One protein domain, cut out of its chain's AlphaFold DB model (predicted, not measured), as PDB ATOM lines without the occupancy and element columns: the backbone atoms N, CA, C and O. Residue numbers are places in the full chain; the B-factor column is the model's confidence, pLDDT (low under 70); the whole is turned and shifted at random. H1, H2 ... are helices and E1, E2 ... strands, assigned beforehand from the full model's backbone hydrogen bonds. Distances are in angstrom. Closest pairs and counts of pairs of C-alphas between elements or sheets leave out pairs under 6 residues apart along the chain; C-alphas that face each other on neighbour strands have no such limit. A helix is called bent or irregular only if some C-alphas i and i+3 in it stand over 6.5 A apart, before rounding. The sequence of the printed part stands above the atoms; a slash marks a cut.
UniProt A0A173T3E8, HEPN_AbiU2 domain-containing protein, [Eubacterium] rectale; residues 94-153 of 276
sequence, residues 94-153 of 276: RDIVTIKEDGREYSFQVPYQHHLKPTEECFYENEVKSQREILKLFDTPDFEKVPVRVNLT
ATOM      1  N   ARG A  94     143.699 178.492 175.002       93.19
ATOM      2  CA  ARG A  94     143.057 178.006 176.223       93.19
ATOM      3  C   ARG A  94     143.725 176.735 176.744       93.19
ATOM      4  O   ARG A  94     143.819 176.558 177.953       93.19
ATOM      5  N   ASP A  95     144.114 175.850 175.833       92.38
ATOM      6  CA  ASP A  95     144.756 174.578 176.150       92.38
ATOM      7  C   ASP A  95     145.563 174.064 174.945       92.38
ATOM      8  O   ASP A  95     145.394 174.544 173.818       92.38
ATOM      9  N   ILE A  96     146.420 173.071 175.170       92.19
ATOM     10  CA  ILE A  96     147.128 172.333 174.123       92.19
ATOM     11  C   ILE A  96     146.854 170.847 174.330       92.19
ATOM     12  O   ILE A  96     147.363 170.218 175.256       92.19
ATOM     13  N   VAL A  97     146.069 170.265 173.427       93.12
ATOM     14  CA  VAL A  97     145.733 168.840 173.468       93.12
ATOM     15  C   VAL A  97     146.762 168.075 172.659       93.12
ATOM     16  O   VAL A  97     146.962 168.358 171.479       93.12
ATOM     17  N   THR A  98     147.397 167.089 173.285       93.25
ATOM     18  CA  THR A  98     148.378 166.231 172.621       93.25
ATOM     19  C   THR A  98     147.844 164.809 172.508       93.25
ATOM     20  O   THR A  98     147.484 164.192 173.509       93.25
ATOM     21  N   ILE A  99     147.767 164.302 171.279       92.12
ATOM     22  CA  ILE A  99     147.228 162.987 170.932       92.12
ATOM     23  C   ILE A  99     148.372 162.129 170.399       92.12
ATOM     24  O   ILE A  99     149.123 162.561 169.526       92.12
ATOM     25  N   LYS A 100     148.504 160.909 170.925       92.31
ATOM     26  CA  LYS A 100     149.470 159.917 170.445       92.31
ATOM     27  C   LYS A 100     148.730 158.816 169.703       92.31
ATOM     28  O   LYS A 100     147.947 158.099 170.316       92.31
ATOM     29  N   GLU A 101     149.000 158.680 168.411       90.94
ATOM     30  CA  GLU A 101     148.399 157.663 167.546       90.94
ATOM     31  C   GLU A 101     149.493 157.047 166.665       90.94
ATOM     32  O   GLU A 101     150.320 157.764 166.100       90.94
ATOM     33  N   ASP A 102     149.569 155.713 166.623       86.00
ATOM     34  CA  ASP A 102     150.571 154.942 165.864       86.00
ATOM     35  C   ASP A 102     152.034 155.393 166.063       86.00
ATOM     36  O   ASP A 102     152.844 155.435 165.134       86.00
ATOM     37  N   GLY A 103     152.391 155.763 167.298       86.81
ATOM     38  CA  GLY A 103     153.738 156.232 167.647       86.81
ATOM     39  C   GLY A 103     154.066 157.653 167.172       86.81
ATOM     40  O   GLY A 103     155.198 158.101 167.356       86.81
ATOM     41  N   ARG A 104     153.098 158.376 166.593       89.00
ATOM     42  CA  ARG A 104     153.203 159.797 166.240       89.00
ATOM     43  C   ARG A 104     152.454 160.650 167.253       89.00
ATOM     44  O   ARG A 104     151.386 160.281 167.730       89.00
ATOM     45  N   GLU A 105     153.039 161.793 167.582       93.12
ATOM     46  CA  GLU A 105     152.486 162.758 168.527       93.12
ATOM     47  C   GLU A 105     151.977 163.981 167.759       93.12
ATOM     48  O   GLU A 105     152.716 164.590 166.983       93.12
ATOM     49  N   TYR A 106     150.704 164.310 167.954       92.31
ATOM     50  CA  TYR A 106     150.022 165.445 167.343       92.31
ATOM     51  C   TYR A 106     149.607 166.417 168.441       92.31
ATOM     52  O   TYR A 106     148.917 166.018 169.375       92.31
ATOM     53  N   SER A 107     149.981 167.689 168.323       91.94
ATOM     54  CA  SER A 107     149.565 168.734 169.263       91.94
ATOM     55  C   SER A 107     148.615 169.714 168.584       91.94
ATOM     56  O   SER A 107     148.928 170.275 167.534       91.94
ATOM     57  N   PHE A 108     147.461 169.936 169.207       93.56
ATOM     58  CA  PHE A 108     146.411 170.829 168.736       93.56
ATOM     59  C   PHE A 108     146.211 171.961 169.736       93.56
ATOM     60  O   PHE A 108     146.043 171.735 170.934       93.56
ATOM     61  N   GLN A 109     146.205 173.188 169.230       95.31
ATOM     62  CA  GLN A 109     145.925 174.378 170.019       95.31
ATOM     63  C   GLN A 109     144.413 174.550 170.165       95.31
ATOM     64  O   GLN A 109     143.689 174.623 169.171       95.31
ATOM     65  N   VAL A 110     143.932 174.623 171.403       94.88
ATOM     66  CA  VAL A 110     142.516 174.838 171.699       94.88
ATOM     67  C   VAL A 110     142.270 176.341 171.840       94.88
ATOM     68  O   VAL A 110     142.770 176.951 172.787       94.88
ATOM     69  N   PRO A 111     141.512 176.976 170.927       96.00
ATOM     70  CA  PRO A 111     141.230 178.402 171.018       96.00
ATOM     71  C   PRO A 111     140.263 178.705 172.166       96.00
ATOM     72  O   PRO A 111     139.527 177.842 172.657       96.00
ATOM     73  N   TYR A 112     140.209 179.974 172.552       94.75
ATOM     74  CA  TYR A 112     139.116 180.482 173.358       94.75
ATOM     75  C   TYR A 112     137.859 180.591 172.503       94.75
ATOM     76  O   TYR A 112     137.873 181.172 171.420       94.75
ATOM     77  N   GLN A 113     136.757 180.037 172.998       93.88
ATOM     78  CA  GLN A 113     135.460 180.153 172.346       93.88
ATOM     79  C   GLN A 113     134.692 181.308 172.972       93.88
ATOM     80  O   GLN A 113     134.456 181.296 174.180       93.88
ATOM     81  N   HIS A 114     134.298 182.275 172.149       95.06
ATOM     82  CA  HIS A 114     133.534 183.442 172.578       95.06
ATOM     83  C   HIS A 114     132.219 183.519 171.815       95.06
ATOM     84  O   HIS A 114     132.193 183.409 170.588       95.06
ATOM     85  N   HIS A 115     131.122 183.694 172.546       94.88
ATOM     86  CA  HIS A 115     129.814 183.968 171.962       94.88
ATOM     87  C   HIS A 115     129.651 185.474 171.840       94.88
ATOM     88  O   HIS A 115     129.637 186.179 172.848       94.88
ATOM     89  N   LEU A 116     129.536 185.957 170.605       95.00
ATOM     90  CA  LEU A 116     129.399 187.378 170.336       95.00
ATOM     91  C   LEU A 116     128.080 187.891 170.905       95.00
ATOM     92  O   LEU A 116     127.005 187.351 170.629       95.00
ATOM     93  N   LYS A 117     128.163 188.974 171.674       92.81
ATOM     94  CA  LYS A 117     126.990 189.788 171.998       92.81
ATOM     95  C   LYS A 117     126.537 190.536 170.733       92.81
ATOM     96  O   LYS A 117     127.379 190.849 169.895       92.81
ATOM     97  N   PRO A 118     125.260 190.948 170.613       91.88
ATOM     98  CA  PRO A 118     124.797 191.732 169.458       91.88
ATOM     99  C   PRO A 118     125.643 192.988 169.188       91.88
ATOM    100  O   PRO A 118     125.895 193.365 168.051       91.88
ATOM    101  N   THR A 119     126.156 193.615 170.248       91.62
ATOM    102  CA  THR A 119     127.047 194.783 170.184       91.62
ATOM    103  C   THR A 119     128.479 194.478 169.721       91.62
ATOM    104  O   THR A 119     129.282 195.398 169.589       91.62
ATOM    105  N   GLU A 120     128.834 193.204 169.571       95.31
ATOM    106  CA  GLU A 120     130.153 192.714 169.154       95.31
ATOM    107  C   GLU A 120     130.149 192.170 167.723       95.31
ATOM    108  O   GLU A 120     131.211 192.091 167.109       95.31
ATOM    109  N   GLU A 121     128.978 191.829 167.174       95.06
ATOM    110  CA  GLU A 121     128.840 191.262 165.826       95.06
ATOM    111  C   GLU A 121     129.435 192.167 164.738       95.06
ATOM    112  O   GLU A 121     130.027 191.672 163.781       95.06
ATOM    113  N   CYS A 122     129.383 193.491 164.920       94.19
ATOM    114  CA  CYS A 122     129.986 194.452 163.992       94.19
ATOM    115  C   CYS A 122     131.518 194.338 163.875       94.19
ATOM    116  O   CYS A 122     132.098 194.869 162.936       94.19
ATOM    117  N   PHE A 123     132.193 193.656 164.807       95.56
ATOM    118  CA  PHE A 123     133.635 193.412 164.723       95.56
ATOM    119  C   PHE A 123     133.989 192.120 163.969       95.56
ATOM    120  O   PHE A 123     135.170 191.899 163.707       95.56
ATOM    121  N   TYR A 124     132.992 191.297 163.620       96.06
ATOM    122  CA  TYR A 124     133.140 189.971 163.003       96.06
ATOM    123  C   TYR A 124     132.082 189.739 161.908       96.06
ATOM    124  O   TYR A 124     131.435 188.693 161.847       96.06
ATOM    125  N   GLU A 125     131.860 190.741 161.051       94.88
ATOM    126  CA  GLU A 125     130.778 190.729 160.052       94.88
ATOM    127  C   GLU A 125     130.823 189.500 159.130       94.88
ATOM    128  O   GLU A 125     129.782 188.940 158.786       94.88
ATOM    129  N   ASN A 126     132.025 189.049 158.756       95.44
ATOM    130  CA  ASN A 126     132.210 187.900 157.872       95.44
ATOM    131  C   ASN A 126     131.807 186.587 158.555       95.44
ATOM    132  O   ASN A 126     131.084 185.781 157.966       95.44
ATOM    133  N   GLU A 127     132.247 186.372 159.795       95.00
ATOM    134  CA  GLU A 127     131.921 185.189 160.592       95.00
ATOM    135  C   GLU A 127     130.431 185.144 160.925       95.00
ATOM    136  O   GLU A 127     129.809 184.086 160.809       95.00
ATOM    137  N   VAL A 128     129.855 186.296 161.289       95.12
ATOM    138  CA  VAL A 128     128.418 186.451 161.537       95.12
ATOM    139  C   VAL A 128     127.645 186.089 160.277       95.12
ATOM    140  O   VAL A 128     126.804 185.195 160.316       95.12
ATOM    141  N   LYS A 129     127.972 186.705 159.136       95.25
ATOM    142  CA  LYS A 129     127.299 186.431 157.865       95.25
ATOM    143  C   LYS A 129     127.387 184.955 157.479       95.25
ATOM    144  O   LYS A 129     126.361 184.346 157.189       95.25
ATOM    145  N   SER A 130     128.581 184.367 157.529       94.94
ATOM    146  CA  SER A 130     128.791 182.960 157.171       94.94
ATOM    147  C   SER A 130     127.980 182.010 158.059       94.94
ATOM    148  O   SER A 130     127.296 181.124 157.548       94.94
ATOM    149  N   GLN A 131     127.987 182.208 159.381       95.44
ATOM    150  CA  GLN A 131     127.219 181.359 160.297       95.44
ATOM    151  C   GLN A 131     125.710 181.539 160.123       95.44
ATOM    152  O   GLN A 131     124.978 180.550 160.122       95.44
ATOM    153  N   ARG A 132     125.231 182.772 159.925       94.56
ATOM    154  CA  ARG A 132     123.808 183.054 159.674       94.56
ATOM    155  C   ARG A 132     123.330 182.413 158.370       94.56
ATOM    156  O   ARG A 132     122.251 181.830 158.352       94.56
ATOM    157  N   GLU A 133     124.135 182.460 157.306       95.12
ATOM    158  CA  GLU A 133     123.839 181.787 156.033       95.12
ATOM    159  C   GLU A 133     123.712 180.267 156.206       95.12
ATOM    160  O   GLU A 133     122.771 179.669 155.682       95.12
ATOM    161  N   ILE A 134     124.595 179.651 156.998       93.94
ATOM    162  CA  ILE A 134     124.513 178.222 157.333       93.94
ATOM    163  C   ILE A 134     123.234 177.921 158.128       93.94
ATOM    164  O   ILE A 134     122.497 177.005 157.777       93.94
ATOM    165  N   LEU A 135     122.931 178.693 159.176       93.69
ATOM    166  CA  LEU A 135     121.729 178.477 159.992       93.69
ATOM    167  C   LEU A 135     120.439 178.619 159.173       93.69
ATOM    168  O   LEU A 135     119.496 177.847 159.364       93.69
ATOM    169  N   LYS A 136     120.424 179.573 158.237       93.56
ATOM    170  CA  LYS A 136     119.336 179.769 157.280       93.56
ATOM    171  C   LYS A 136     119.181 178.575 156.337       93.56
ATOM    172  O   LYS A 136     118.055 178.185 156.060       93.56
ATOM    173  N   LEU A 137     120.283 177.985 155.867       95.75
ATOM    174  CA  LEU A 137     120.255 176.788 155.015       95.75
ATOM    175  C   LEU A 137     119.623 175.578 155.724       95.75
ATOM    176  O   LEU A 137     119.003 174.747 155.070       95.75
ATOM    177  N   PHE A 138     119.774 175.486 157.046       94.75
ATOM    178  CA  PHE A 138     119.203 174.415 157.869       94.75
ATOM    179  C   PHE A 138     117.808 174.737 158.433       94.75
ATOM    180  O   PHE A 138     117.378 174.074 159.375       94.75
ATOM    181  N   ASP A 139     117.115 175.755 157.905       92.69
ATOM    182  CA  ASP A 139     115.782 176.188 158.357       92.69
ATOM    183  C   ASP A 139     115.692 176.391 159.883       92.69
ATOM    184  O   ASP A 139     114.682 176.094 160.526       92.69
ATOM    185  N   THR A 140     116.772 176.900 160.492       91.81
ATOM    186  CA  THR A 140     116.814 177.108 161.944       91.81
ATOM    187  C   THR A 140     115.809 178.201 162.342       91.81
ATOM    188  O   THR A 140     115.894 179.323 161.830       91.81
ATOM    189  N   PRO A 141     114.869 177.937 163.269       91.25
ATOM    190  CA  PRO A 141     113.951 178.961 163.760       91.25
ATOM    191  C   PRO A 141     114.702 180.107 164.438       91.25
ATOM    192  O   PRO A 141     115.686 179.874 165.138       91.25
ATOM    193  N   ASP A 142     114.234 181.344 164.242       91.31
ATOM    194  CA  ASP A 142     114.854 182.545 164.821       91.31
ATOM    195  C   ASP A 142     116.377 182.616 164.566       91.31
ATOM    196  O   ASP A 142     117.135 183.091 165.415       91.31
ATOM    197  N   PHE A 143     116.840 182.155 163.394       89.31
ATOM    198  CA  PHE A 143     118.271 182.047 163.092       89.31
ATOM    199  C   PHE A 143     119.043 183.362 163.209       89.31
ATOM    200  O   PHE A 143     120.255 183.282 163.312       89.31
ATOM    201  N   GLU A 144     118.390 184.531 163.204       87.88
ATOM    202  CA  GLU A 144     118.982 185.865 163.425       87.88
ATOM    203  C   GLU A 144     119.272 186.168 164.908       87.88
ATOM    204  O   GLU A 144     120.043 187.065 165.228       87.88
ATOM    205  N   LYS A 145     118.664 185.424 165.842       88.69
ATOM    206  CA  LYS A 145     118.854 185.592 167.295       88.69
ATOM    207  C   LYS A 145     119.833 184.584 167.893       88.69
ATOM    208  O   LYS A 145     120.234 184.728 169.044       88.69
ATOM    209  N   VAL A 146     120.212 183.555 167.135       89.56
ATOM    210  CA  VAL A 146     121.148 182.515 167.589       89.56
ATOM    211  C   VAL A 146     122.520 183.145 167.885       89.56
ATOM    212  O   VAL A 146     123.047 183.841 167.026       89.56
ATOM    213  N   PRO A 147     123.139 182.947 169.057       88.56
ATOM    214  CA  PRO A 147     124.450 183.534 169.327       88.56
ATOM    215  C   PRO A 147     125.528 183.017 168.363       88.56
ATOM    216  O   PRO A 147     125.742 181.806 168.260       88.56
ATOM    217  N   VAL A 148     126.228 183.931 167.686       93.94
ATOM    218  CA  VAL A 148     127.368 183.608 166.814       93.94
ATOM    219  C   VAL A 148     128.586 183.283 167.677       93.94
ATOM    220  O   VAL A 148     128.874 183.992 168.643       93.94
ATOM    221  N   ARG A 149     129.316 182.214 167.342       95.00
ATOM    222  CA  ARG A 149     130.522 181.802 168.080       95.00
ATOM    223  C   ARG A 149     131.774 182.064 167.258       95.00
ATOM    224  O   ARG A 149     131.845 181.656 166.105       95.00
ATOM    225  N   VAL A 150     132.793 182.653 167.872       96.00
ATOM    226  CA  VAL A 150     134.117 182.828 167.266       96.00
ATOM    227  C   VAL A 150     135.191 182.119 168.086       96.00
ATOM    228  O   VAL A 150     135.091 182.007 169.310       96.00
ATOM    229  N   ASN A 151     136.212 181.616 167.393       96.25
ATOM    230  CA  ASN A 151     137.410 181.044 167.996       96.25
ATOM    231  C   ASN A 151     138.498 182.117 168.002       96.25
ATOM    232  O   ASN A 151     138.883 182.603 166.941       96.25
ATOM    233  N   LEU A 152     138.986 182.477 169.182       96.44
ATOM    234  CA  LEU A 152     139.956 183.548 169.379       96.44
ATOM    235  C   LEU A 152     141.164 183.035 170.161       96.44
ATOM    236  O   LEU A 152     141.062 182.123 170.981       96.44
ATOM    237  N   THR A 153     142.316 183.647 169.924       97.25
ATOM    238  CA  THR A 153     143.435 183.584 170.863       97.25
ATOM    239  C   THR A 153     143.200 184.550 172.027       97.25
ATOM    240  O   THR A 153     142.277 185.373 171.985       97.25
TER     241      THR A 153
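What this domain is: This is residues 94 to 153 of the 276 residues of the protein "HEPN_AbiU2 domain-containing protein" of [Eubacterium] rectale (UniProt A0A173T3E8). A long two-stranded hairpin, E1 and E2, makes an arm, and E2 runs on into E3, which pairs with E4 in a second, shorter two-stranded ribbon. At the end away from the hairpin's tip, helix H1 lies across the long axis together with the links before and after it; the tip itself, residues 100 to 105, stands free. The printed part has 60 residues, with one named helix and four named strands in the order E1, E2, E3, H1, E4; both two-stranded sheets, E1 - E2 and E3 - E4, are antiparallel, and the class is mixed, helices and strands. The whole is elongated and only just extended, close to loose, with a radius of gyration of the C-alphas of 15.9 A and spans of 46 by 25 by 16 A.

How they stand to each other: E1, residues 95 to 101, and E2, residues 104 to 110, form a hairpin, antiparallel at 157 degrees between their directions. The C-alphas of Thr 98 and Ser 107 face each other at 4.4 A. Across this pair N 99 and O 106 are 2.8 A apart and N 108 and O 97 are 2.8 A apart, within hydrogen-bond range. E2 runs on into E3, residues 112 to 115, across a break of 1 residue, at 38 degrees; the two meet only through their link. E3 and E4, residues 149 to 152, are antiparallel neighbours at 150 degrees. The C-alphas of His 115 and Arg 149 face each other at 4.5 A, and N 112 and O 152 are within hydrogen-bond range at 2.8 A. H1, residues 125 to 137, has 1 pair of C-alphas within 8 A of E4, those of Glu 127 and Val 150, 7.4 A apart; their centres are 13.5 A apart. E1 is apart from E3, H1 and E4, and E2 is apart from H1 and E4. In H1 every O i to N i+4 pair is within hydrogen-bond range.

Where its parts are: E1 begins at C-alpha 95, (144.756, 174.578, 176.150), and is 19.3 A long; E2 is 19.2 A long. E3 covers Tyr 112 to His 115. H1 begins at C-alpha 125, (130.778, 190.729, 160.052), is 18.2 A long and is not bent. E4 ends at C-alpha 152, (139.956, 183.548, 169.379).

The domain as a whole: The two C-alphas farthest apart are those of Gly 103 and Asp 142, at 47.0 A. The C-alphas of Arg 94 and Thr 153, the first and last printed, are 7.7 A apart. The links E1 to E2 and E2 to E3 are tight, E3 to H1 is short, and H1 to E4, with 11 residues, is long. The printed part has no cut; its mean pLDDT is 93.3, and no printed residue is under 70 in this predicted model.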